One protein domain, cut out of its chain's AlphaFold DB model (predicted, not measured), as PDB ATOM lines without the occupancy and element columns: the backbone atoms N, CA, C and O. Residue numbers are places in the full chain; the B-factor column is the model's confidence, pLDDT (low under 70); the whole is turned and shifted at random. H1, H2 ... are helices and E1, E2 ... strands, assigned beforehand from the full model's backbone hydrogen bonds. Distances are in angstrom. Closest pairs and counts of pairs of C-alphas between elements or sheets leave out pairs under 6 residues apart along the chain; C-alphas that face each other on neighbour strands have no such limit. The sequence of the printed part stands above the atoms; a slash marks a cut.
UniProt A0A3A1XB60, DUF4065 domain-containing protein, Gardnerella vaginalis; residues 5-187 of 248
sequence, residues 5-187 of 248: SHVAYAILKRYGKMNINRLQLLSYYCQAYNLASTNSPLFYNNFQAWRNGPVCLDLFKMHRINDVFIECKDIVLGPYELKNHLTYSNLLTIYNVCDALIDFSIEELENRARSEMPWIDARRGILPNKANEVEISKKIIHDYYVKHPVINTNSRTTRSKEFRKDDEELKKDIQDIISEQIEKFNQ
ATOM      1  N   SER A   5      41.485  18.747  14.220       91.12
ATOM      2  CA  SER A   5      41.254  17.966  15.441       91.12
ATOM      3  C   SER A   5      39.904  18.290  16.084       91.12
ATOM      4  O   SER A   5      39.223  17.392  16.565       91.12
ATOM      5  N   HIS A   6      39.498  19.565  16.088       92.19
ATOM      6  CA  HIS A   6      38.214  19.985  16.655       92.19
ATOM      7  C   HIS A   6      37.045  19.452  15.824       92.19
ATOM      8  O   HIS A   6      36.069  18.964  16.387       92.19
ATOM      9  N   VAL A   7      37.166  19.513  14.493       95.00
ATOM     10  CA  VAL A   7      36.168  18.946  13.576       95.00
ATOM     11  C   VAL A   7      36.076  17.437  13.763       95.00
ATOM     12  O   VAL A   7      34.988  16.918  13.993       95.00
ATOM     13  N   ALA A   8      37.216  16.743  13.759       94.62
ATOM     14  CA  ALA A   8      37.281  15.305  13.974       94.62
ATOM     15  C   ALA A   8      36.645  14.894  15.309       94.62
ATOM     16  O   ALA A   8      35.822  13.983  15.341       94.62
ATOM     17  N   TYR A   9      36.970  15.602  16.395       91.75
ATOM     18  CA  TYR A   9      36.367  15.376  17.707       91.75
ATOM     19  C   TYR A   9      34.842  15.534  17.662       91.75
ATOM     20  O   TYR A   9      34.130  14.640  18.111       91.75
ATOM     21  N   ALA A  10      34.336  16.631  17.090       92.06
ATOM     22  CA  ALA A  10      32.900  16.896  17.017       92.06
ATOM     23  C   ALA A  10      32.145  15.818  16.223       92.06
ATOM     24  O   ALA A  10      31.096  15.356  16.673       92.06
ATOM     25  N   ILE A  11      32.695  15.388  15.083       94.75
ATOM     26  CA  ILE A  11      32.121  14.317  14.257       94.75
ATOM     27  C   ILE A  11      32.097  13.003  15.043       94.75
ATOM     28  O   ILE A  11      31.048  12.381  15.187       94.75
ATOM     29  N   LEU A  12      33.235  12.585  15.600       94.00
ATOM     30  CA  LEU A  12      33.344  11.314  16.322       94.00
ATOM     31  C   LEU A  12      32.506  11.283  17.603       94.00
ATOM     32  O   LEU A  12      32.066  10.213  18.021       94.00
ATOM     33  N   LYS A  13      32.291  12.438  18.239       90.56
ATOM     34  CA  LYS A  13      31.452  12.555  19.433       90.56
ATOM     35  C   LYS A  13      29.978  12.286  19.125       90.56
ATOM     36  O   LYS A  13      29.345  11.587  19.909       90.56
ATOM     37  N   ARG A  14      29.456  12.812  18.009       90.81
ATOM     38  CA  ARG A  14      28.035  12.691  17.628       90.81
ATOM     39  C   ARG A  14      27.733  11.411  16.847       90.81
ATOM     40  O   ARG A  14      26.767  10.725  17.146       90.81
ATOM     41  N   TYR A  15      28.582  11.063  15.882       92.50
ATOM     42  CA  TYR A  15      28.349   9.939  14.963       92.50
ATOM     43  C   TYR A  15      29.112   8.664  15.348       92.50
ATOM     44  O   TYR A  15      28.979   7.634  14.689       92.50
ATOM     45  N   GLY A  16      29.907   8.715  16.418       93.38
ATOM     46  CA  GLY A  16      30.618   7.564  16.959       93.38
ATOM     47  C   GLY A  16      31.872   7.164  16.179       93.38
ATOM     48  O   GLY A  16      32.414   7.910  15.359       93.38
ATOM     49  N   LYS A  17      32.361   5.958  16.487       94.44
ATOM     50  CA  LYS A  17      33.540   5.342  15.864       94.44
ATOM     51  C   LYS A  17      33.356   5.222  14.355       94.44
ATOM     52  O   LYS A  17      32.358   4.665  13.904       94.44
ATOM     53  N   MET A  18      34.356   5.620  13.573       95.25
ATOM     54  CA  MET A  18      34.317   5.423  12.122       95.25
ATOM     55  C   MET A  18      35.691   5.182  11.510       95.25
ATOM     56  O   MET A  18      36.725   5.374  12.146       95.25
ATOM     57  N   ASN A  19      35.681   4.731  10.258       94.81
ATOM     58  CA  ASN A  19      36.876   4.567   9.446       94.81
ATOM     59  C   ASN A  19      37.561   5.928   9.212       94.81
ATOM     60  O   ASN A  19      36.884   6.919   8.920       94.81
ATOM     61  N   ILE A  20      38.892   5.972   9.290       93.75
ATOM     62  CA  ILE A  20      39.681   7.197   9.114       93.75
ATOM     63  C   ILE A  20      39.440   7.863   7.753       93.75
ATOM     64  O   ILE A  20      39.337   9.084   7.690       93.75
ATOM     65  N   ASN A  21      39.252   7.095   6.676       93.94
ATOM     66  CA  ASN A  21      38.972   7.641   5.344       93.94
ATOM     67  C   ASN A  21      37.601   8.322   5.297       93.94
ATOM     68  O   ASN A  21      37.471   9.399   4.717       93.94
ATOM     69  N   ARG A  22      36.590   7.757   5.974       96.75
ATOM     70  CA  ARG A  22      35.283   8.420   6.118       96.75
ATOM     71  C   ARG A  22      35.440   9.745   6.855       96.75
ATOM     72  O   ARG A  22      34.929  10.760   6.391       96.75
ATOM     73  N   LEU A  23      36.183   9.755   7.961       97.12
ATOM     74  CA  LEU A  23      36.420  10.969   8.743       97.12
ATOM     75  C   LEU A  23      37.155  12.051   7.936       97.12
ATOM     76  O   LEU A  23      36.801  13.227   8.034       97.12
ATOM     77  N   GLN A  24      38.137  11.666   7.114       97.25
ATOM     78  CA  GLN A  24      38.840  12.569   6.195       97.25
ATOM     79  C   GLN A  24      37.874  13.216   5.197       97.25
ATOM     80  O   GLN A  24      37.866  14.439   5.056       97.25
ATOM     81  N   LEU A  25      37.019  12.412   4.558       98.12
ATOM     82  CA  LEU A  25      36.060  12.883   3.557       98.12
ATOM     83  C   LEU A  25      34.990  13.784   4.180       98.12
ATOM     84  O   LEU A  25      34.749  14.876   3.672       98.12
ATOM     85  N   LEU A  26      34.403  13.391   5.313       98.38
ATOM     86  CA  LEU A  26      33.438  14.231   6.031       98.38
ATOM     87  C   LEU A  26      34.065  15.567   6.450       98.38
ATOM     88  O   LEU A  26      33.468  16.622   6.242       98.38
ATOM     89  N   SER A  27      35.297  15.546   6.967       98.19
ATOM     90  CA  SER A  27      36.007  16.771   7.355       98.19
ATOM     91  C   SER A  27      36.331  17.665   6.153       98.19
ATOM     92  O   SER A  27      36.225  18.890   6.249       98.19
ATOM     93  N   TYR A  28      36.694  17.073   5.011       98.56
ATOM     94  CA  TYR A  28      36.901  17.792   3.751       98.56
ATOM     95  C   TYR A  28      35.616  18.481   3.284       98.56
ATOM     96  O   TYR A  28      35.633  19.678   2.988       98.56
ATOM     97  N   TYR A  29      34.483  17.774   3.298       98.56
ATOM     98  CA  TYR A  29      33.199  18.360   2.915       98.56
ATOM     99  C   TYR A  29      32.721  19.438   3.900       98.56
ATOM    100  O   TYR A  29      32.117  20.419   3.466       98.56
ATOM    101  N   CYS A  30      33.050  19.338   5.194       98.06
ATOM    102  CA  CYS A  30      32.795  20.415   6.162       98.06
ATOM    103  C   CYS A  30      33.555  21.697   5.786       98.06
ATOM    104  O   CYS A  30      32.984  22.790   5.779       98.06
ATOM    105  N   GLN A  31      34.836  21.569   5.427       98.25
ATOM    106  CA  GLN A  31      35.654  22.690   4.956       98.25
ATOM    107  C   GLN A  31      35.101  23.280   3.653       98.25
ATOM    108  O   GLN A  31      35.012  24.501   3.527       98.25
ATOM    109  N   ALA A  32      34.719  22.424   2.703       98.31
ATOM    110  CA  ALA A  32      34.143  22.817   1.423       98.31
ATOM    111  C   ALA A  32      32.835  23.600   1.578       98.31
ATOM    112  O   ALA A  32      32.698  24.692   1.025       98.31
ATOM    113  N   TYR A  33      31.903  23.073   2.373       97.69
ATOM    114  CA  TYR A  33      30.622  23.716   2.644       97.69
ATOM    115  C   TYR A  33      30.807  25.072   3.329       97.69
ATOM    116  O   TYR A  33      30.201  26.060   2.910       97.69
ATOM    117  N   ASN A  34      31.665  25.151   4.353       96.75
ATOM    118  CA  ASN A  34      31.893  26.403   5.072       96.75
ATOM    119  C   ASN A  34      32.558  27.460   4.189       96.75
ATOM    120  O   ASN A  34      32.140  28.616   4.215       96.75
ATOM    121  N   LEU A  35      33.560  27.063   3.392       97.19
ATOM    122  CA  LEU A  35      34.187  27.944   2.410       97.19
ATOM    123  C   LEU A  35      33.127  28.513   1.471       97.19
ATOM    124  O   LEU A  35      32.999  29.727   1.395       97.19
ATOM    125  N   ALA A  36      32.328  27.662   0.827       97.25
ATOM    126  CA  ALA A  36      31.312  28.105  -0.124       97.25
ATOM    127  C   ALA A  36      30.224  28.991   0.508       97.25
ATOM    128  O   ALA A  36      29.743  29.922  -0.132       97.25
ATOM    129  N   SER A  37      29.847  28.722   1.761       94.88
ATOM    130  CA  SER A  37      28.747  29.430   2.431       94.88
ATOM    131  C   SER A  37      29.166  30.762   3.057       94.88
ATOM    132  O   SER A  37      28.356  31.678   3.153       94.88
ATOM    133  N   THR A  38      30.413  30.872   3.519       94.56
ATOM    134  CA  THR A  38      30.884  32.023   4.320       94.56
ATOM    135  C   THR A  38      32.053  32.774   3.690       94.56
ATOM    136  O   THR A  38      32.520  33.767   4.249       94.56
ATOM    137  N   ASN A  39      32.572  32.286   2.559       95.31
ATOM    138  CA  ASN A  39      33.819  32.747   1.944       95.31
ATOM    139  C   ASN A  39      35.019  32.723   2.920       95.31
ATOM    140  O   ASN A  39      35.985  33.468   2.769       95.31
ATOM    141  N   SER A  40      34.953  31.885   3.960       95.06
ATOM    142  CA  SER A  40      35.973  31.765   5.003       95.06
ATOM    143  C   SER A  40      36.233  30.295   5.342       95.06
ATOM    144  O   SER A  40      35.318  29.468   5.299       95.06
ATOM    145  N   PRO A  41      37.482  29.914   5.661       96.62
ATOM    146  CA  PRO A  41      37.795  28.540   6.024       96.62
ATOM    147  C   PRO A  41      37.198  28.168   7.388       96.62
ATOM    148  O   PRO A  41      37.253  28.965   8.323       96.62
ATOM    149  N   LEU A  42      36.703  26.933   7.522       96.06
ATOM    150  CA  LEU A  42      36.268  26.401   8.818       96.06
ATOM    151  C   LEU A  42      37.480  26.182   9.741       96.06
ATOM    152  O   LEU A  42      37.473  26.585  10.904       96.06
ATOM    153  N   PHE A  43      38.551  25.598   9.199       95.56
ATOM    154  CA  PHE A  43      39.831  25.384   9.876       95.56
ATOM    155  C   PHE A  43      41.031  25.705   8.973       95.56
ATOM    156  O   PHE A  43      40.915  25.838   7.753       95.56
ATOM    157  N   TYR A  44      42.215  25.876   9.577       93.62
ATOM    158  CA  TYR A  44      43.418  26.281   8.833       93.62
ATOM    159  C   TYR A  44      44.132  25.125   8.132       93.62
ATOM    160  O   TYR A  44      44.840  25.389   7.164       93.62
ATOM    161  N   ASN A  45      43.980  23.883   8.595       96.00
ATOM    162  CA  ASN A  45      44.675  22.738   8.007       96.00
ATOM    163  C   ASN A  45      44.317  22.577   6.518       96.00
ATOM    164  O   ASN A  45      43.221  22.942   6.083       96.00
ATOM    165  N   ASN A  46      45.261  22.054   5.737       96.25
ATOM    166  CA  ASN A  46      45.098  21.836   4.301       96.25
ATOM    167  C   ASN A  46      44.838  20.355   4.001       96.25
ATOM    168  O   ASN A  46      45.188  19.470   4.788       96.25
ATOM    169  N   PHE A  47      44.230  20.097   2.845       97.38
ATOM    170  CA  PHE A  47      44.077  18.755   2.287       97.38
ATOM    171  C   PHE A  47      45.028  18.581   1.114       97.38
ATOM    172  O   PHE A  47      45.248  19.519   0.357       97.38
ATOM    173  N   GLN A  48      45.543  17.374   0.943       95.75
ATOM    174  CA  GLN A  48      46.340  16.955  -0.200       95.75
ATOM    175  C   GLN A  48      45.512  16.033  -1.096       95.75
ATOM    176  O   GLN A  48      44.691  15.256  -0.601       95.75
ATOM    177  N   ALA A  49      45.725  16.080  -2.408       94.88
ATOM    178  CA  ALA A  49      44.965  15.266  -3.359       94.88
ATOM    179  C   ALA A  49      45.563  13.860  -3.523       94.88
ATOM    180  O   ALA A  49      46.184  13.545  -4.542       94.88
ATOM    181  N   TRP A  50      45.390  12.999  -2.519       93.56
ATOM    182  CA  TRP A  50      45.886  11.619  -2.537       93.56
ATOM    183  C   TRP A  50      45.106  10.744  -3.523       93.56
ATOM    184  O   TRP A  50      44.056  11.133  -4.029       93.56
ATOM    185  N   ARG A  51      45.623   9.538  -3.798       90.50
ATOM    186  CA  ARG A  51      45.061   8.609  -4.793       90.50
ATOM    187  C   ARG A  51      43.564   8.337  -4.596       90.50
ATOM    188  O   ARG A  51      42.840   8.314  -5.582       90.50
ATOM    189  N   ASN A  52      43.118   8.147  -3.354       89.12
ATOM    190  CA  ASN A  52      41.733   7.767  -3.054       89.12
ATOM    191  C   ASN A  52      40.835   8.964  -2.716       89.12
ATOM    192  O   ASN A  52      39.633   8.795  -2.559       89.12
ATOM    193  N   GLY A  53      41.386  10.176  -2.640       93.81
ATOM    194  CA  GLY A  53      40.624  11.362  -2.276       93.81
ATOM    195  C   GLY A  53      41.458  12.400  -1.526       93.81
ATOM    196  O   GLY A  53      42.675  12.245  -1.392       93.81
ATOM    197  N   PRO A  54      40.821  13.484  -1.067       96.62
ATOM    198  CA  PRO A  54      41.458  14.502  -0.247       96.62
ATOM    199  C   PRO A  54      41.851  13.935   1.124       96.62
ATOM    200  O   PRO A  54      41.024  13.358   1.827       96.62
ATOM    201  N   VAL A  55      43.104  14.142   1.532       95.25
ATOM    202  CA  VAL A  55      43.626  13.714   2.840       95.25
ATOM    203  C   VAL A  55      44.248  14.902   3.557       95.25
ATOM    204  O   VAL A  55      45.155  15.550   3.037       95.25
ATOM    205  N   CYS A  56      43.781  15.193   4.767       95.31
ATOM    206  CA  CYS A  56      44.457  16.117   5.663       95.31
ATOM    207  C   CYS A  56      45.555  15.359   6.410       95.31
ATOM    208  O   CYS A  56      45.270  14.442   7.189       95.31
ATOM    209  N   LEU A  57      46.810  15.751   6.180       90.69
ATOM    210  CA  LEU A  57      47.970  15.077   6.758       90.69
ATOM    211  C   LEU A  57      47.979  15.156   8.291       90.69
ATOM    212  O   LEU A  57      48.367  14.195   8.945       90.69
ATOM    213  N   ASP A  58      47.518  16.266   8.868       89.94
ATOM    214  CA  ASP A  58      47.454  16.426  10.323       89.94
ATOM    215  C   ASP A  58      46.478  15.429  10.953       89.94
ATOM    216  O   ASP A  58      46.819  14.791  11.944       89.94
ATOM    217  N   LEU A  59      45.310  15.211  10.339       90.69
ATOM    218  CA  LEU A  59      44.362  14.179  10.769       90.69
ATOM    219  C   LEU A  59      44.886  12.767  10.488       90.69
ATOM    220  O   LEU A  59      44.732  11.867  11.310       90.69
ATOM    221  N   PHE A  60      45.567  12.570   9.357       88.06
ATOM    222  CA  PHE A  60      46.216  11.299   9.050       88.06
ATOM    223  C   PHE A  60      47.313  10.980  10.074       88.06
ATOM    224  O   PHE A  60      47.492   9.836  10.438       88.06
ATOM    225  N   LYS A  61      48.016  11.951  10.647       83.75
ATOM    226  CA  LYS A  61      49.014  11.667  11.692       83.75
ATOM    227  C   LYS A  61      48.406  11.296  13.052       83.75
ATOM    228  O   LYS A  61      49.139  10.823  13.916       83.75
ATOM    229  N   MET A  62      47.101  11.507  13.261       76.75
ATOM    230  CA  MET A  62      46.433  11.204  14.537       76.75
ATOM    231  C   MET A  62      46.091   9.721  14.707       76.75
ATOM    232  O   MET A  62      46.028   9.252  15.842       76.75
ATOM    233  N   HIS A  63      45.872   8.976  13.618       72.69
ATOM    234  CA  HIS A  63      45.588   7.542  13.716       72.69
ATOM    235  C   HIS A  63      46.878   6.739  13.941       72.69
ATOM    236  O   HIS A  63      47.959   7.093  13.465       72.69
ATOM    237  N   ARG A  64      46.774   5.638  14.690       62.75
ATOM    238  CA  ARG A  64      47.880   4.685  14.842       62.75
ATOM    239  C   ARG A  64      48.059   3.932  13.528       62.75
ATOM    240  O   ARG A  64      47.077   3.490  12.957       62.75
ATOM    241  N   ILE A  65      49.310   3.713  13.119       56.94
ATOM    242  CA  ILE A  65      49.715   3.128  11.820       56.94
ATOM    243  C   ILE A  65      48.967   1.826  11.447       56.94
ATOM    244  O   ILE A  65      48.827   1.528  10.266       56.94
ATOM    245  N   ASN A  66      48.451   1.078  12.430       60.31
ATOM    246  CA  ASN A  66      47.770  -0.204  12.219       60.31
ATOM    247  C   ASN A  66      46.249  -0.178  12.464       60.31
ATOM    248  O   ASN A  66      45.625  -1.232  12.364       60.31
ATOM    249  N   ASP A  67      45.652   0.965  12.819       74.00
ATOM    250  CA  ASP A  67      44.207   1.061  13.054       74.00
ATOM    251  C   ASP A  67      43.523   1.848  11.936       74.00
ATOM    252  O   ASP A  67      43.926   2.956  11.582       74.00
ATOM    253  N   VAL A  68      42.473   1.254  11.377       85.25
ATOM    254  CA  VAL A  68      41.666   1.863  10.316       85.25
ATOM    255  C   VAL A  68      40.500   2.649  10.916       85.25
ATOM    256  O   VAL A  68      39.927   3.515  10.254       85.25
ATOM    257  N   PHE A  69      40.139   2.376  12.170       90.56
ATOM    258  CA  PHE A  69      39.066   3.068  12.866       90.56
ATOM    259  C   PHE A  69      39.613   4.031  13.912       90.56
ATOM    260  O   PHE A  69      40.660   3.815  14.511       90.56
ATOM    261  N   ILE A  70      38.862   5.101  14.144       89.50
ATOM    262  CA  ILE A  70      39.177   6.115  15.142       89.50
ATOM    263  C   ILE A  70      37.920   6.445  15.945       89.50
ATOM    264  O   ILE A  70      36.800   6.425  15.422       89.50
ATOM    265  N   GLU A  71      38.101   6.708  17.230       90.06
ATOM    266  CA  GLU A  71      37.060   7.066  18.186       90.06
ATOM    267  C   GLU A  71      37.330   8.448  18.783       90.06
ATOM    268  O   GLU A  71      38.453   8.951  18.796       90.06
ATOM    269  N   CYS A  72      36.295   9.066  19.354       85.69
ATOM    270  CA  CYS A  72      36.405  10.384  19.982       85.69
ATOM    271  C   CYS A  72      37.513  10.452  21.056       85.69
ATOM    272  O   CYS A  72      38.145  11.493  21.222       85.69
ATOM    273  N   LYS A  73      37.769   9.342  21.766       80.81
ATOM    274  CA  LYS A  73      38.801   9.236  22.813       80.81
ATOM    275  C   LYS A  73      40.237   9.288  22.278       80.81
ATOM    276  O   LYS A  73      41.149   9.573  23.049       80.81
ATOM    277  N   ASP A  74      40.429   9.023  20.987       81.12
ATOM    278  CA  ASP A  74      41.746   9.025  20.343       81.12
ATOM    279  C   ASP A  74      42.188  10.447  19.962       81.12
ATOM    280  O   ASP A  74      43.374  10.706  19.753       81.12
ATOM    281  N   ILE A  75      41.249  11.401  19.925       82.06
ATOM    282  CA  ILE A  75      41.532  12.811  19.664       82.06
ATOM    283  C   ILE A  75      41.887  13.522  20.973       82.06
ATOM    284  O   ILE A  75      41.049  13.732  21.852       82.06
ATOM    285  N   VAL A  76      43.146  13.942  21.091       73.88
ATOM    286  CA  VAL A  76      43.646  14.651  22.274       73.88
ATOM    287  C   VAL A  76      43.461  16.157  22.097       73.88
ATOM    288  O   VAL A  76      44.257  16.809  21.428       73.88
ATOM    289  N   LEU A  77      42.439  16.716  22.746       72.44
ATOM    290  CA  LEU A  77      42.229  18.162  22.862       72.44
ATOM    291  C   LEU A  77      42.218  18.597  24.330       72.44
ATOM    292  O   LEU A  77      41.700  17.903  25.207       72.44
ATOM    293  N   GLY A  78      42.808  19.757  24.616       63.97
ATOM    294  CA  GLY A  78      42.751  20.362  25.945       63.97
ATOM    295  C   GLY A  78      41.369  20.962  26.250       63.97
ATOM    296  O   GLY A  78      40.717  21.462  25.336       63.97
ATOM    297  N   PRO A  79      40.941  21.036  27.527       63.12
ATOM    298  CA  PRO A  79      39.657  21.655  27.878       63.12
ATOM    299  C   PRO A  79      39.517  23.117  27.415       63.12
ATOM    300  O   PRO A  79      38.437  23.552  27.038       63.12
ATOM    301  N   TYR A  80      40.620  23.875  27.396       63.72
ATOM    302  CA  TYR A  80      40.637  25.256  26.899       63.72
ATOM    303  C   TYR A  80      40.471  25.345  25.373       63.72
ATOM    304  O   TYR A  80      39.787  26.237  24.876       63.72
ATOM    305  N   GLU A  81      41.095  24.424  24.629       66.44
ATOM    306  CA  GLU A  81      40.989  24.353  23.164       66.44
ATOM    307  C   GLU A  81      39.543  24.057  22.768       66.44
ATOM    308  O   GLU A  81      38.938  24.787  21.987       66.44
ATOM    309  N   LEU A  82      38.962  23.063  23.427       67.81
ATOM    310  CA  LEU A  82      37.581  22.651  23.260       67.81
ATOM    311  C   LEU A  82      36.573  23.776  23.582       67.81
ATOM    312  O   LEU A  82      35.722  24.077  22.742       67.81
ATOM    313  N   LYS A  83      36.714  24.458  24.729       65.62
ATOM    314  CA  LYS A  83      35.782  25.511  25.183       65.62
ATOM    315  C   LYS A  83      35.744  26.734  24.269       65.62
ATOM    316  O   LYS A  83      34.682  27.301  24.037       65.62
ATOM    317  N   ASN A  84      36.903  27.179  23.792       67.38
ATOM    318  CA  ASN A  84      37.001  28.473  23.114       67.38
ATOM    319  C   ASN A  84      36.865  28.388  21.593       67.38
ATOM    320  O   ASN A  84      36.696  29.422  20.948       67.38
ATOM    321  N   HIS A  85      36.958  27.191  21.007       74.69
ATOM    322  CA  HIS A  85      36.997  27.055  19.553       74.69
ATOM    323  C   HIS A  85      35.761  26.351  18.966       74.69
ATOM    324  O   HIS A  85      35.353  26.709  17.861       74.69
ATOM    325  N   LEU A  86      35.104  25.420  19.670       80.31
ATOM    326  CA  LEU A  86      33.867  24.786  19.183       80.31
ATOM    327  C   LEU A  86      32.634  25.651  19.482       80.31
ATOM    328  O   LEU A  86      31.936  25.461  20.471       80.31
ATOM    329  N   THR A  87      32.367  26.622  18.609       83.75
ATOM    330  CA  THR A  87      31.164  27.465  18.684       83.75
ATOM    331  C   THR A  87      29.933  26.750  18.113       83.75
ATOM    332  O   THR A  87      30.059  25.825  17.309       83.75
ATOM    333  N   TYR A  88      28.733  27.238  18.457       82.88
ATOM    334  CA  TYR A  88      27.465  26.757  17.882       82.88
ATOM    335  C   TYR A  88      27.489  26.763  16.345       82.88
ATOM    336  O   TYR A  88      27.155  25.764  15.721       82.88
ATOM    337  N   SER A  89      27.959  27.854  15.729       85.31
ATOM    338  CA  SER A  89      28.027  27.976  14.264       85.31
ATOM    339  C   SER A  89      28.931  26.920  13.622       85.31
ATOM    340  O   SER A  89      28.617  26.409  12.544       85.31
ATOM    341  N   ASN A  90      30.050  26.588  14.275       89.75
ATOM    342  CA  ASN A  90      30.971  25.567  13.784       89.75
ATOM    343  C   ASN A  90      30.312  24.186  13.846       89.75
ATOM    344  O   ASN A  90      30.354  23.445  12.868       89.75
ATOM    345  N   LEU A  91      29.672  23.857  14.970       89.69
ATOM    346  CA  LEU A  91      29.008  22.567  15.175       89.69
ATOM    347  C   LEU A  91      27.799  22.386  14.258       89.69
ATOM    348  O   LEU A  91      27.693  21.350  13.611       89.69
ATOM    349  N   LEU A  92      26.962  23.416  14.110       87.56
ATOM    350  CA  LEU A  92      25.841  23.411  13.170       87.56
ATOM    351  C   LEU A  92      26.315  23.116  11.741       87.56
ATOM    352  O   LEU A  92      25.713  22.317  11.031       87.56
ATOM    353  N   THR A  93      27.423  23.734  11.321       91.06
ATOM    354  CA  THR A  93      28.015  23.484  10.002       91.06
ATOM    355  C   THR A  93      28.476  22.036   9.855       91.06
ATOM    356  O   THR A  93      28.151  21.389   8.860       91.06
ATOM    357  N   ILE A  94      29.211  21.523  10.844       94.19
ATOM    358  CA  ILE A  94      29.742  20.155  10.833       94.19
ATOM    359  C   ILE A  94      28.597  19.142  10.765       94.19
ATOM    360  O   ILE A  94      28.606  18.268   9.903       94.19
ATOM    361  N   TYR A  95      27.591  19.278  11.628       92.75
ATOM    362  CA  TYR A  95      26.504  18.307  11.723       92.75
ATOM    363  C   TYR A  95      25.576  18.351  10.519       92.75
ATOM    364  O   TYR A  95      25.274  17.300   9.976       92.75
ATOM    365  N   ASN A  96      25.246  19.531   9.985       89.81
ATOM    366  CA  ASN A  96      24.458  19.615   8.752       89.81
ATOM    367  C   ASN A  96      25.127  18.887   7.578       89.81
ATOM    368  O   ASN A  96      24.452  18.226   6.788       89.81
ATOM    369  N   VAL A  97      26.451  19.017   7.452       95.44
ATOM    370  CA  VAL A  97      27.218  18.321   6.413       95.44
ATOM    371  C   VAL A  97      27.266  16.823   6.686       95.44
ATOM    372  O   VAL A  97      27.050  16.039   5.764       95.44
ATOM    373  N   CYS A  98      27.529  16.415   7.926       95.19
ATOM    374  CA  CYS A  98      27.555  15.005   8.294       95.19
ATOM    375  C   CYS A  98      26.191  14.342   8.095       95.19
ATOM    376  O   CYS A  98      26.135  13.335   7.406       95.19
ATOM    377  N   ASP A  99      25.097  14.928   8.572       91.31
ATOM    378  CA  ASP A  99      23.738  14.402   8.389       91.31
ATOM    379  C   ASP A  99      23.370  14.248   6.908       91.31
ATOM    380  O   ASP A  99      22.620  13.355   6.539       91.31
ATOM    381  N   ALA A 100      23.911  15.102   6.032       91.94
ATOM    382  CA  ALA A 100      23.685  14.996   4.594       91.94
ATOM    383  C   ALA A 100      24.517  13.897   3.906       91.94
ATOM    384  O   ALA A 100      24.195  13.526   2.778       91.94
ATOM    385  N   LEU A 101      25.606  13.427   4.524       94.56
ATOM    386  CA  LEU A 101      26.616  12.582   3.874       94.56
ATOM    387  C   LEU A 101      26.919  11.267   4.607       94.56
ATOM    388  O   LEU A 101      27.588  10.410   4.034       94.56
ATOM    389  N   ILE A 102      26.484  11.093   5.856       92.38
ATOM    390  CA  ILE A 102      26.894   9.970   6.712       92.38
ATOM    391  C   ILE A 102      26.422   8.613   6.176       92.38
ATOM    392  O   ILE A 102      27.139   7.620   6.322       92.38
ATOM    393  N   ASP A 103      25.277   8.598   5.493       92.50
ATOM    394  CA  ASP A 103      24.678   7.400   4.897       92.50
ATOM    395  C   ASP A 103      25.402   6.928   3.629       92.50
ATOM    396  O   ASP A 103      25.238   5.782   3.213       92.50
ATOM    397  N   PHE A 104      26.255   7.768   3.033       93.81
ATOM    398  CA  PHE A 104      27.071   7.373   1.890       93.81
ATOM    399  C   PHE A 104      28.190   6.434   2.341       93.81
ATOM    400  O   PHE A 104      28.877   6.649   3.353       93.81
ATOM    401  N   SER A 105      28.430   5.390   1.558       96.56
ATOM    402  CA  SER A 105      29.596   4.527   1.703       96.56
ATOM    403  C   SER A 105      30.896   5.309   1.480       96.56
ATOM    404  O   SER A 105      30.932   6.374   0.861       96.56
ATOM    405  N   ILE A 106      32.004   4.765   1.989       96.25
ATOM    406  CA  ILE A 106      33.334   5.356   1.776       96.25
ATOM    407  C   ILE A 106      33.633   5.438   0.276       96.25
ATOM    408  O   ILE A 106      34.087   6.474  -0.195       96.25
ATOM    409  N   GLU A 107      33.317   4.380  -0.473       97.12
ATOM    410  CA  GLU A 107      33.544   4.319  -1.915       97.12
ATOM    411  C   GLU A 107      32.761   5.400  -2.672       97.12
ATOM    412  O   GLU A 107      33.320   6.060  -3.549       97.12
ATOM    413  N   GLU A 108      31.498   5.643  -2.315       97.38
ATOM    414  CA  GLU A 108      30.698   6.715  -2.919       97.38
ATOM    415  C   GLU A 108      31.290   8.098  -2.630       97.38
ATOM    416  O   GLU A 108      31.412   8.917  -3.543       97.38
ATOM    417  N   LEU A 109      31.714   8.355  -1.389       97.44
ATOM    418  CA  LEU A 109      32.344   9.624  -1.014       97.44
ATOM    419  C   LEU A 109      33.692   9.833  -1.720       97.44
ATOM    420  O   LEU A 109      33.982  10.951  -2.155       97.44
ATOM    421  N   GLU A 110      34.498   8.778  -1.862       97.31
ATOM    422  CA  GLU A 110      35.764   8.801  -2.600       97.31
ATOM    423  C   GLU A 110      35.536   9.029  -4.100       97.31
ATOM    424  O   GLU A 110      36.189   9.884  -4.699       97.31
ATOM    425  N   ASN A 111      34.599   8.300  -4.717       97.56
ATOM    426  CA  ASN A 111      34.227   8.465  -6.127       97.56
ATOM    427  C   ASN A 111      33.732   9.885  -6.404       97.56
ATOM    428  O   ASN A 111      34.148  10.507  -7.387       97.56
ATOM    429  N   ARG A 112      32.904  10.425  -5.505       97.38
ATOM    430  CA  ARG A 112      32.459  11.814  -5.569       97.38
ATOM    431  C   ARG A 112      33.656  12.759  -5.509       97.38
ATOM    432  O   ARG A 112      33.899  13.463  -6.479       97.38
ATOM    433  N   ALA A 113      34.473  12.696  -4.460       97.12
ATOM    434  CA  ALA A 113      35.587  13.629  -4.280       97.12
ATOM    435  C   ALA A 113      36.598  13.584  -5.443       97.12
ATOM    436  O   ALA A 113      37.128  14.616  -5.847       97.12
ATOM    437  N   ARG A 114      36.846  12.399  -6.017       96.06
ATOM    438  CA  ARG A 114      37.757  12.213  -7.160       96.06
ATOM    439  C   ARG A 114      37.214  12.725  -8.492       96.06
ATOM    440  O   ARG A 114      38.006  13.004  -9.389       96.06
ATOM    441  N   SER A 115      35.897  12.835  -8.637       96.56
ATOM    442  CA  SER A 115      35.265  13.390  -9.843       96.56
ATOM    443  C   SER A 115      35.081  14.910  -9.779       96.56
ATOM    444  O   SER A 115      34.735  15.535 -10.780       96.56
ATOM    445  N   GLU A 116      35.359  15.528  -8.629       97.75
ATOM    446  CA  GLU A 116      35.188  16.959  -8.399       97.75
ATOM    447  C   GLU A 116      36.456  17.764  -8.753       97.75
ATOM    448  O   GLU A 116      37.598  17.344  -8.535       97.75
ATOM    449  N   MET A 117      36.253  18.976  -9.286       97.69
ATOM    450  CA  MET A 117      37.321  19.830  -9.827       97.69
ATOM    451  C   MET A 117      38.489  20.096  -8.855       97.69
ATOM    452  O   MET A 117      39.625  20.014  -9.315       97.69
ATOM    453  N   PRO A 118      38.289  20.349  -7.542       97.75
ATOM    454  CA  PRO A 118      39.405  20.626  -6.636       97.75
ATOM    455  C   PRO A 118      40.432  19.490  -6.559       97.75
ATOM    456  O   PRO A 118      41.635  19.745  -6.536       97.75
ATOM    457  N   TRP A 119      39.975  18.235  -6.562       96.50
ATOM    458  CA  TRP A 119      40.867  17.078  -6.540       96.50
ATOM    459  C   TRP A 119      41.544  16.861  -7.898       96.50
ATOM    460  O   TRP A 119      42.746  16.592  -7.953       96.50
ATOM    461  N   ILE A 120      40.791  17.020  -8.991       95.44
ATOM    462  CA  ILE A 120      41.298  16.887 -10.365       95.44
ATOM    463  C   ILE A 120      42.385  17.932 -10.646       95.44
ATOM    464  O   ILE A 120      43.435  17.606 -11.200       95.44
ATOM    465  N   ASP A 121      42.151  19.182 -10.249       95.38
ATOM    466  CA  ASP A 121      43.072  20.297 -10.455       95.38
ATOM    467  C   ASP A 121      44.420  20.064  -9.765       95.38
ATOM    468  O   ASP A 121      45.461  20.088 -10.423       95.38
ATOM    469  N   ALA A 122      44.390  19.712  -8.478       94.38
ATOM    470  CA  ALA A 122      45.581  19.424  -7.682       94.38
ATOM    471  C   ALA A 122      46.378  18.199  -8.180       94.38
ATOM    472  O   ALA A 122      47.508  17.966  -7.742       94.38
ATOM    473  N   ARG A 123      45.801  17.402  -9.089       93.00
ATOM    474  CA  ARG A 123      46.432  16.224  -9.701       93.00
ATOM    475  C   ARG A 123      46.770  16.386 -11.180       93.00
ATOM    476  O   ARG A 123      47.185  15.408 -11.809       93.00
ATOM    477  N   ARG A 124      46.662  17.590 -11.751       90.44
ATOM    478  CA  ARG A 124      47.137  17.842 -13.123       90.44
ATOM    479  C   ARG A 124      48.607  17.456 -13.269       90.44
ATOM    480  O   ARG A 124      49.454  17.896 -12.501       90.44
ATOM    481  N   GLY A 125      48.904  16.647 -14.284       85.69
ATOM    482  CA  GLY A 125      50.265  16.184 -14.569       85.69
ATOM    483  C   GLY A 125      50.784  15.084 -13.633       85.69
ATOM    484  O   GLY A 125      51.971  14.776 -13.672       85.69
ATOM    485  N   ILE A 126      49.927  14.478 -12.801       83.88
ATOM    486  CA  ILE A 126      50.325  13.467 -11.811       83.88
ATOM    487  C   ILE A 126      49.770  12.096 -12.189       83.88
ATOM    488  O   ILE A 126      48.613  11.952 -12.576       83.88
ATOM    489  N   LEU A 127      50.606  11.063 -12.051       78.88
ATOM    490  CA  LEU A 127      50.227   9.689 -12.375       78.88
ATOM    491  C   LEU A 127      49.084   9.178 -11.470       78.88
ATOM    492  O   LEU A 127      49.126   9.399 -10.253       78.88
ATOM    493  N   PRO A 128      48.117   8.405 -12.009       72.75
ATOM    494  CA  PRO A 128      46.953   7.922 -11.258       72.75
ATOM    495  C   PRO A 128      47.296   7.167  -9.966       72.75
ATOM    496  O   PRO A 128      46.624   7.336  -8.953       72.75
ATOM    497  N   ASN A 129      48.380   6.387  -9.969       73.31
ATOM    498  CA  ASN A 129      48.729   5.494  -8.862       73.31
ATOM    499  C   ASN A 129      49.612   6.131  -7.777       73.31
ATOM    500  O   ASN A 129      49.917   5.464  -6.789       73.31
ATOM    501  N   LYS A 130      50.030   7.396  -7.933       71.31
ATOM    502  CA  LYS A 130      50.945   8.055  -6.995       71.31
ATOM    503  C   LYS A 130      50.166   8.815  -5.912       71.31
ATOM    504  O   LYS A 130      49.288   9.634  -6.220       71.31
ATOM    505  N   ALA A 131      50.492   8.536  -4.647       65.00
ATOM    506  CA  ALA A 131      50.130   9.415  -3.539       65.00
ATOM    507  C   ALA A 131      50.807  10.769  -3.764       65.00
ATOM    508  O   ALA A 131      51.954  10.834  -4.203       65.00
ATOM    509  N   ASN A 132      50.060  11.842  -3.550       71.25
ATOM    510  CA  ASN A 132      50.478  13.164  -3.958       71.25
ATOM    511  C   ASN A 132      50.373  14.118  -2.778       71.25
ATOM    512  O   ASN A 132      49.316  14.221  -2.162       71.25
ATOM    513  N   GLU A 133      51.469  14.812  -2.503       77.81
ATOM    514  CA  GLU A 133      51.579  15.775  -1.410       77.81
ATOM    515  C   GLU A 133      51.126  17.186  -1.824       77.81
ATOM    516  O   GLU A 133      51.137  18.092  -0.993       77.81
ATOM    517  N   VAL A 134      50.700  17.387  -3.082       89.62
ATOM    518  CA  VAL A 134      50.169  18.680  -3.545       89.62
ATOM    519  C   VAL A 134      48.882  19.009  -2.799       89.62
ATOM    520  O   VAL A 134      47.913  18.241  -2.795       89.62
ATOM    521  N   GLU A 135      48.894  20.187  -2.186       94.69
ATOM    522  CA  GLU A 135      47.756  20.751  -1.482       94.69
ATOM    523  C   GLU A 135      46.635  21.140  -2.453       94.69
ATOM    524  O   GLU A 135      46.857  21.745  -3.502       94.69
ATOM    525  N   ILE A 136      45.400  20.832  -2.071       96.94
ATOM    526  CA  ILE A 136      44.196  21.298  -2.745       96.94
ATOM    527  C   ILE A 136      43.950  22.744  -2.317       96.94
ATOM    528  O   ILE A 136      43.725  23.038  -1.140       96.94
ATOM    529  N   SER A 137      43.955  23.657  -3.285       97.44
ATOM    530  CA  SER A 137      43.732  25.079  -3.031       97.44
ATOM    531  C   SER A 137      42.348  25.346  -2.435       97.44
ATOM    532  O   SER A 137      41.321  25.038  -3.043       97.44
ATOM    533  N   LYS A 138      42.303  26.027  -1.281       97.88
ATOM    534  CA  LYS A 138      41.046  26.484  -0.654       97.88
ATOM    535  C   LYS A 138      40.233  27.402  -1.560       97.88
ATOM    536  O   LYS A 138      39.008  27.362  -1.506       97.88
ATOM    537  N   LYS A 139      40.896  28.191  -2.411       98.00
ATOM    538  CA  LYS A 139      40.216  29.021  -3.409       98.00
ATOM    539  C   LYS A 139      39.478  28.159  -4.432       98.00
ATOM    540  O   LYS A 139      38.341  28.459  -4.768       98.00
ATOM    541  N   ILE A 140      40.100  27.080  -4.896       97.88
ATOM    542  CA  ILE A 140      39.482  26.179  -5.874       97.88
ATOM    543  C   ILE A 140      38.332  25.397  -5.239       97.88
ATOM    544  O   ILE A 140      37.274  25.273  -5.852       97.88
ATOM    545  N   ILE A 141      38.502  24.941  -3.992       98.44
ATOM    546  CA  ILE A 141      37.411  24.355  -3.198       98.44
ATOM    547  C   ILE A 141      36.237  25.341  -3.136       98.44
ATOM    548  O   ILE A 141      35.132  24.997  -3.543       98.44
ATOM    549  N   HIS A 142      36.477  26.578  -2.691       98.44
ATOM    550  CA  HIS A 142      35.460  27.629  -2.642       98.44
ATOM    551  C   HIS A 142      34.748  27.804  -3.994       98.44
ATOM    552  O   HIS A 142      33.535  27.622  -4.084       98.44
ATOM    553  N   ASP A 143      35.501  28.102  -5.055       98.25
ATOM    554  CA  ASP A 143      34.948  28.449  -6.368       98.25
ATOM    555  C   ASP A 143      34.123  27.298  -6.973       98.25
ATOM    556  O   ASP A 143      33.152  27.539  -7.698       98.25
ATOM    557  N   TYR A 144      34.490  26.047  -6.671       98.44
ATOM    558  CA  TYR A 144      33.754  24.865  -7.104       98.44
ATOM    559  C   TYR A 144      32.446  24.672  -6.329       98.44
ATOM    560  O   TYR A 144      31.388  24.567  -6.955       98.44
ATOM    561  N   TYR A 145      32.491  24.643  -4.992       97.88
ATOM    562  CA  TYR A 145      31.316  24.315  -4.172       97.88
ATOM    563  C   TYR A 145      30.314  25.467  -4.037       97.88
ATOM    564  O   TYR A 145      29.161  25.210  -3.703       97.88
ATOM    565  N   VAL A 146      30.685  26.710  -4.375       96.94
ATOM    566  CA  VAL A 146      29.701  27.791  -4.599       96.94
ATOM    567  C   VAL A 146      28.742  27.430  -5.740       96.94
ATOM    568  O   VAL A 146      27.553  27.727  -5.670       96.94
ATOM    569  N   LYS A 147      29.244  26.770  -6.791       96.88
ATOM    570  CA  LYS A 147      28.455  26.361  -7.968       96.88
ATOM    571  C   LYS A 147      27.847  24.966  -7.822       96.88
ATOM    572  O   LYS A 147      26.822  24.683  -8.431       96.88
ATOM    573  N   HIS A 148      28.475  24.114  -7.016       96.56
ATOM    574  CA  HIS A 148      28.068  22.731  -6.776       96.56
ATOM    575  C   HIS A 148      27.938  22.498  -5.265       96.56
ATOM    576  O   HIS A 148      28.840  21.914  -4.667       96.56
ATOM    577  N   PRO A 149      26.867  22.990  -4.614       95.44
ATOM    578  CA  PRO A 149      26.737  22.921  -3.163       95.44
ATOM    579  C   PRO A 149      26.896  21.497  -2.618       95.44
ATOM    580  O   PRO A 149      26.348  20.544  -3.171       95.44
ATOM    581  N   VAL A 150      27.618  21.357  -1.499       93.94
ATOM    582  CA  VAL A 150      27.799  20.059  -0.818       93.94
ATOM    583  C   VAL A 150      26.442  19.454  -0.441       93.94
ATOM    584  O   VAL A 150      26.215  18.267  -0.679       93.94
ATOM    585  N   ILE A 151      25.554  20.298   0.099       90.56
ATOM    586  CA  ILE A 151      24.179  19.984   0.489       90.56
ATOM    587  C   ILE A 151      23.244  20.668  -0.512       90.56
ATOM    588  O   ILE A 151      23.274  21.892  -0.651       90.56
ATOM    589  N   ASN A 152      22.406  19.899  -1.205       76.06
ATOM    590  CA  ASN A 152      21.468  20.449  -2.178       76.06
ATOM    591  C   ASN A 152      20.192  20.916  -1.458       76.06
ATOM    592  O   ASN A 152      19.436  20.110  -0.928       76.06
ATOM    593  N   THR A 153      19.941  22.224  -1.408       57.12
ATOM    594  CA  THR A 153      18.814  22.807  -0.651       57.12
ATOM    595  C   THR A 153      17.446  22.594  -1.310       57.12
ATOM    596  O   THR A 153      16.423  22.932  -0.710       57.12
ATOM    597  N   ASN A 154      17.406  22.011  -2.514       45.59
ATOM    598  CA  ASN A 154      16.174  21.750  -3.264       45.59
ATOM    599  C   ASN A 154      15.471  20.436  -2.881       45.59
ATOM    600  O   ASN A 154      14.285  20.286  -3.168       45.59
ATOM    601  N   SER A 155      16.124  19.522  -2.159       44.69
ATOM    602  CA  SER A 155      15.459  18.389  -1.499       44.69
ATOM    603  C   SER A 155      14.876  18.824  -0.148       44.69
ATOM    604  O   SER A 155      15.237  18.327   0.917       44.69
ATOM    605  N   ARG A 156      13.936  19.780  -0.171       39.69
ATOM    606  CA  ARG A 156      13.049  20.069   0.972       39.69
ATOM    607  C   ARG A 156      11.968  18.991   1.081       39.69
ATOM    608  O   ARG A 156      10.779  19.278   1.005       39.69
ATOM    609  N   THR A 157      12.363  17.741   1.256       38.56
ATOM    610  CA  THR A 157      11.462  16.696   1.740       38.56
ATOM    611  C   THR A 157      11.468  16.748   3.270       38.56
ATOM    612  O   THR A 157      12.519  16.671   3.897       38.56
ATOM    613  N   THR A 158      10.292  16.990   3.862       38.75
ATOM    614  CA  THR A 158       9.926  16.722   5.277       38.75
ATOM    615  C   THR A 158      10.715  17.366   6.436       38.75
ATOM    616  O   THR A 158      10.353  17.156   7.589       38.75
ATOM    617  N   ARG A 159      11.701  18.236   6.196       44.44
ATOM    618  CA  ARG A 159      12.679  18.624   7.236       44.44
ATOM    619  C   ARG A 159      12.264  19.692   8.267       44.44
ATOM    620  O   ARG A 159      12.955  19.853   9.256       44.44
ATOM    621  N   SER A 160      11.174  20.451   8.107       40.62
ATOM    622  CA  SER A 160      10.914  21.646   8.952       40.62
ATOM    623  C   SER A 160      10.472  21.369  10.402       40.62
ATOM    624  O   SER A 160      10.600  22.249  11.256       40.62
ATOM    625  N   LYS A 161       9.964  20.164  10.700       41.34
ATOM    626  CA  LYS A 161       9.678  19.711  12.078       41.34
ATOM    627  C   LYS A 161      10.857  18.962  12.708       41.34
ATOM    628  O   LYS A 161      11.062  19.115  13.907       41.34
ATOM    629  N   GLU A 162      11.630  18.221  11.913       46.97
ATOM    630  CA  GLU A 162      12.907  17.618  12.331       46.97
ATOM    631  C   GLU A 162      13.923  18.700  12.693       46.97
ATOM    632  O   GLU A 162      14.404  18.690  13.813       46.97
ATOM    633  N   PHE A 163      14.078  19.747  11.875       44.62
ATOM    634  CA  PHE A 163      15.038  20.839  12.105       44.62
ATOM    635  C   PHE A 163      14.909  21.514  13.483       44.62
ATOM    636  O   PHE A 163      15.897  21.908  14.090       44.62
ATOM    637  N   ARG A 164      13.684  21.640  14.015       48.34
ATOM    638  CA  ARG A 164      13.450  22.199  15.363       48.34
ATOM    639  C   ARG A 164      13.816  21.226  16.487       48.34
ATOM    640  O   ARG A 164      14.172  21.668  17.573       48.34
ATOM    641  N   LYS A 165      13.681  19.922  16.245       52.81
ATOM    642  CA  LYS A 165      14.106  18.860  17.164       52.81
ATOM    643  C   LYS A 165      15.633  18.714  17.119       52.81
ATOM    644  O   LYS A 165      16.246  18.630  18.177       52.81
ATOM    645  N   ASP A 166      16.211  18.843  15.925       62.00
ATOM    646  CA  ASP A 166      17.647  18.882  15.657       62.00
ATOM    647  C   ASP A 166      18.312  20.088  16.335       62.00
ATOM    648  O   ASP A 166      19.414  19.951  16.848       62.00
ATOM    649  N   ASP A 167      17.646  21.249  16.410       67.75
ATOM    650  CA  ASP A 167      18.157  22.433  17.118       67.75
ATOM    651  C   ASP A 167      18.228  22.237  18.642       67.75
ATOM    652  O   ASP A 167      19.196  22.661  19.276       67.75
ATOM    653  N   GLU A 168      17.220  21.610  19.253       74.00
ATOM    654  CA  GLU A 168      17.241  21.297  20.690       74.00
ATOM    655  C   GLU A 168      18.226  20.163  21.005       74.00
ATOM    656  O   GLU A 168      18.950  20.232  21.998       74.00
ATOM    657  N   GLU A 169      18.327  19.160  20.132       75.75
ATOM    658  CA  GLU A 169      19.341  18.106  20.219       75.75
ATOM    659  C   GLU A 169      20.754  18.666  20.022       75.75
ATOM    660  O   GLU A 169      21.659  18.335  20.777       75.75
ATOM    661  N   LEU A 170      20.943  19.606  19.096       73.00
ATOM    662  CA  LEU A 170      22.198  20.325  18.901       73.00
ATOM    663  C   LEU A 170      22.566  21.169  20.122       73.00
ATOM    664  O   LEU A 170      23.716  21.158  20.557       73.00
ATOM    665  N   LYS A 171      21.609  21.901  20.702       75.06
ATOM    666  CA  LYS A 171      21.841  22.633  21.955       75.06
ATOM    667  C   LYS A 171      22.228  21.683  23.081       75.06
ATOM    668  O   LYS A 171      23.120  22.023  23.856       75.06
ATOM    669  N   LYS A 172      21.590  20.514  23.165       81.00
ATOM    670  CA  LYS A 172      21.930  19.481  24.143       81.00
ATOM    671  C   LYS A 172      23.333  18.930  23.909       81.00
ATOM    672  O   LYS A 172      24.114  18.942  24.845       81.00
ATOM    673  N   ASP A 173      23.692  18.566  22.683       73.00
ATOM    674  CA  ASP A 173      25.041  18.101  22.339       73.00
ATOM    675  C   ASP A 173      26.101  19.140  22.701       73.00
ATOM    676  O   ASP A 173      27.153  18.810  23.243       73.00
ATOM    677  N   ILE A 174      25.812  20.418  22.453       71.50
ATOM    678  CA  ILE A 174      26.681  21.525  22.856       71.50
ATOM    679  C   ILE A 174      26.810  21.587  24.375       71.50
ATOM    680  O   ILE A 174      27.924  21.725  24.878       71.50
ATOM    681  N   GLN A 175      25.705  21.478  25.111       77.50
ATOM    682  CA  GLN A 175      25.731  21.460  26.572       77.50
ATOM    683  C   GLN A 175      26.454  20.234  27.128       77.50
ATOM    684  O   GLN A 175      27.206  20.379  28.086       77.50
ATOM    685  N   ASP A 176      26.304  19.065  26.516       79.94
ATOM    686  CA  ASP A 176      26.982  17.830  26.909       79.94
ATOM    687  C   ASP A 176      28.487  17.939  26.631       79.94
ATOM    688  O   ASP A 176      29.304  17.626  27.496       79.94
ATOM    689  N   ILE A 177      28.872  18.481  25.470       72.75
ATOM    690  CA  ILE A 177      30.266  18.794  25.128       72.75
ATOM    691  C   ILE A 177      30.853  19.793  26.138       72.75
ATOM    692  O   ILE A 177      31.965  19.583  26.624       72.75
ATOM    693  N   ILE A 178      30.130  20.860  26.488       69.81
ATOM    694  CA  ILE A 178      30.570  21.860  27.476       69.81
ATOM    695  C   ILE A 178      30.656  21.246  28.881       69.81
ATOM    696  O   ILE A 178      31.624  21.498  29.598       69.81
ATOM    697  N   SER A 179      29.684  20.433  29.281       74.62
ATOM    698  CA  SER A 179      29.627  19.815  30.609       74.62
ATOM    699  C   SER A 179      30.741  18.790  30.784       74.62
ATOM    700  O   SER A 179      31.479  18.865  31.764       74.62
ATOM    701  N   GLU A 180      30.961  17.922  29.793       73.19
ATOM    702  CA  GLU A 180      32.084  16.980  29.775       73.19
ATOM    703  C   GLU A 180      33.428  17.723  29.801       73.19
ATOM    704  O   GLU A 180      34.371  17.289  30.460       73.19
ATOM    705  N   GLN A 181      33.537  18.872  29.125       63.12
ATOM    706  CA  GLN A 181      34.731  19.717  29.202       63.12
ATOM    707  C   GLN A 181      34.932  20.322  30.587       63.12
ATOM    708  O   GLN A 181      36.073  20.385  31.044       63.12
ATOM    709  N   ILE A 182      33.869  20.794  31.240       64.88
ATOM    710  CA  ILE A 182      33.927  21.353  32.593       64.88
ATOM    711  C   ILE A 182      34.318  20.259  33.585       64.88
ATOM    712  O   ILE A 182      35.229  20.473  34.380       64.88
ATOM    713  N   GLU A 183      33.713  19.075  33.503       69.44
ATOM    714  CA  GLU A 183      34.089  17.916  34.314       69.44
ATOM    715  C   GLU A 183      35.536  17.507  34.071       69.44
ATOM    716  O   GLU A 183      36.312  17.431  35.022       69.44
ATOM    717  N   LYS A 184      35.948  17.347  32.809       63.88
ATOM    718  CA  LYS A 184      37.343  17.052  32.466       63.88
ATOM    719  C   LYS A 184      38.276  18.141  32.955       63.88
ATOM    720  O   LYS A 184      39.339  17.810  33.447       63.88
ATOM    721  N   PHE A 185      37.922  19.420  32.857       57.28
ATOM    722  CA  PHE A 185      38.731  20.524  33.376       57.28
ATOM    723  C   PHE A 185      38.837  20.486  34.903       57.28
ATOM    724  O   PHE A 185      39.925  20.682  35.443       57.28
ATOM    725  N   ASN A 186      37.740  20.203  35.600       61.84
ATOM    726  CA  ASN A 186      37.698  20.093  37.055       61.84
ATOM    727  C   ASN A 186      38.516  18.890  37.534       61.84
ATOM    728  O   ASN A 186      39.383  19.048  38.394       61.84
ATOM    729  N   GLN A 187      38.336  17.729  36.906       62.34
ATOM    730  CA  GLN A 187      39.113  16.518  37.158       62.34
ATOM    731  C   GLN A 187      40.596  16.731  36.818       62.34
ATOM    732  O   GLN A 187      41.466  16.434  37.629       62.34
TER     733      GLN A 187
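AT A GLANCE: This is residues 5 to 187 of the 248 residues of the protein "DUF4065 domain-containing protein" of Gardnerella vaginalis (UniProt A0A3A1XB60). Helix H2 runs through the core, and H1, H5, H6 and H8 pack on it at large angles, while the small hairpin E1 E2 packs on it through E2 and has H6 and H7 close by. On the side of the body away from that hairpin runs the long helix H9, whose later part packs on H4; residues 153 to 165, of which 159 to 165 belong to H9, stick out. The printed part has 183 residues with nine named helices and two named strands, in the order H1 H2 E1 E2 H3 H4 H5 H6 H7 H8 H9; the class is mostly helix, and the sheet, E1 - E2, is antiparallel. It is compact, with a radius of gyration of the C-alphas of 16.7 A and spans of 52 by 41 by 28 A.

HOW THE PARTS SIT: H1, residues 5 to 15, touches residues 23 to 27 of H2, residues 20 to 38, about perpendicular, only just, at 72 degrees; the closest C-alphas are Val 7 and Ser 27, 6.6 A apart. H2 is the hub, touching four helices. E1, residues 48 to 50, and E2, residues 53 to 55, form a hairpin, with N 48 and O 55 at 2.8 A, within hydrogen-bond range. The closest C-alphas of H2 and E2 are Gln 24 and Val 55, 6.0 A apart. H3, residues 57 to 60, is close to H2 but not clearly touching, with Gln 24 and Leu 59 closest at 7.3 A between C-alphas. H4, residues 79 to 85, touches residues 178 to 185 of H9, residues 159 to 187; their closest C-alphas, Pro 79 and Gln 181, are 5.5 A apart. H5, residues 88 to 101, touches residues 26 to 34 of H2 at a steep tilt of 59 degrees, opposite ways, with C-alphas Cys 30 and Ile 94 closest at 5.6 A. H6, residues 106 to 115, touches residues 21 to 25 of H2, with C-alphas Arg 22 and Ile 106 closest at 5.7 A. H7, residues 117 to 122, and H8, residues 138 to 147, form a helical hairpin at a shallow tilt of 18 degrees; their closest C-alphas, Pro 118 and Ile 141, are 5.4 A apart. H8 touches residues 32 to 37 of H2, with C-alphas Ala 36 and Val 146 closest at 4.8 A. Every O i to N i+4 pair is within hydrogen-bond range in H1, H2, H4, H5, H6 and H7, against 5 of 6 in H8 and 23 of 25 in H9; H3 is too short for one.

IN THESE COORDINATES: H1 begins at C-alpha 5, (41.254, 17.966, 15.441), and H9 ends at C-alpha 187, (39.113, 16.518, 37.158). From first to last C-alpha, H2 measures 26.8 A, H5 19.9 A and H9 40.0 A.

THE WHOLE: The C-alphas farthest apart, Gly 125 and Asn 186, are 53.3 A apart. The printed part has no cut. The links H3 to H4, H7 to H8 and H8 to H9 are long. The mean pLDDT of the printed part is 84.2, and 34 residues are under 70, among them 153 to 167 and 181 to 187.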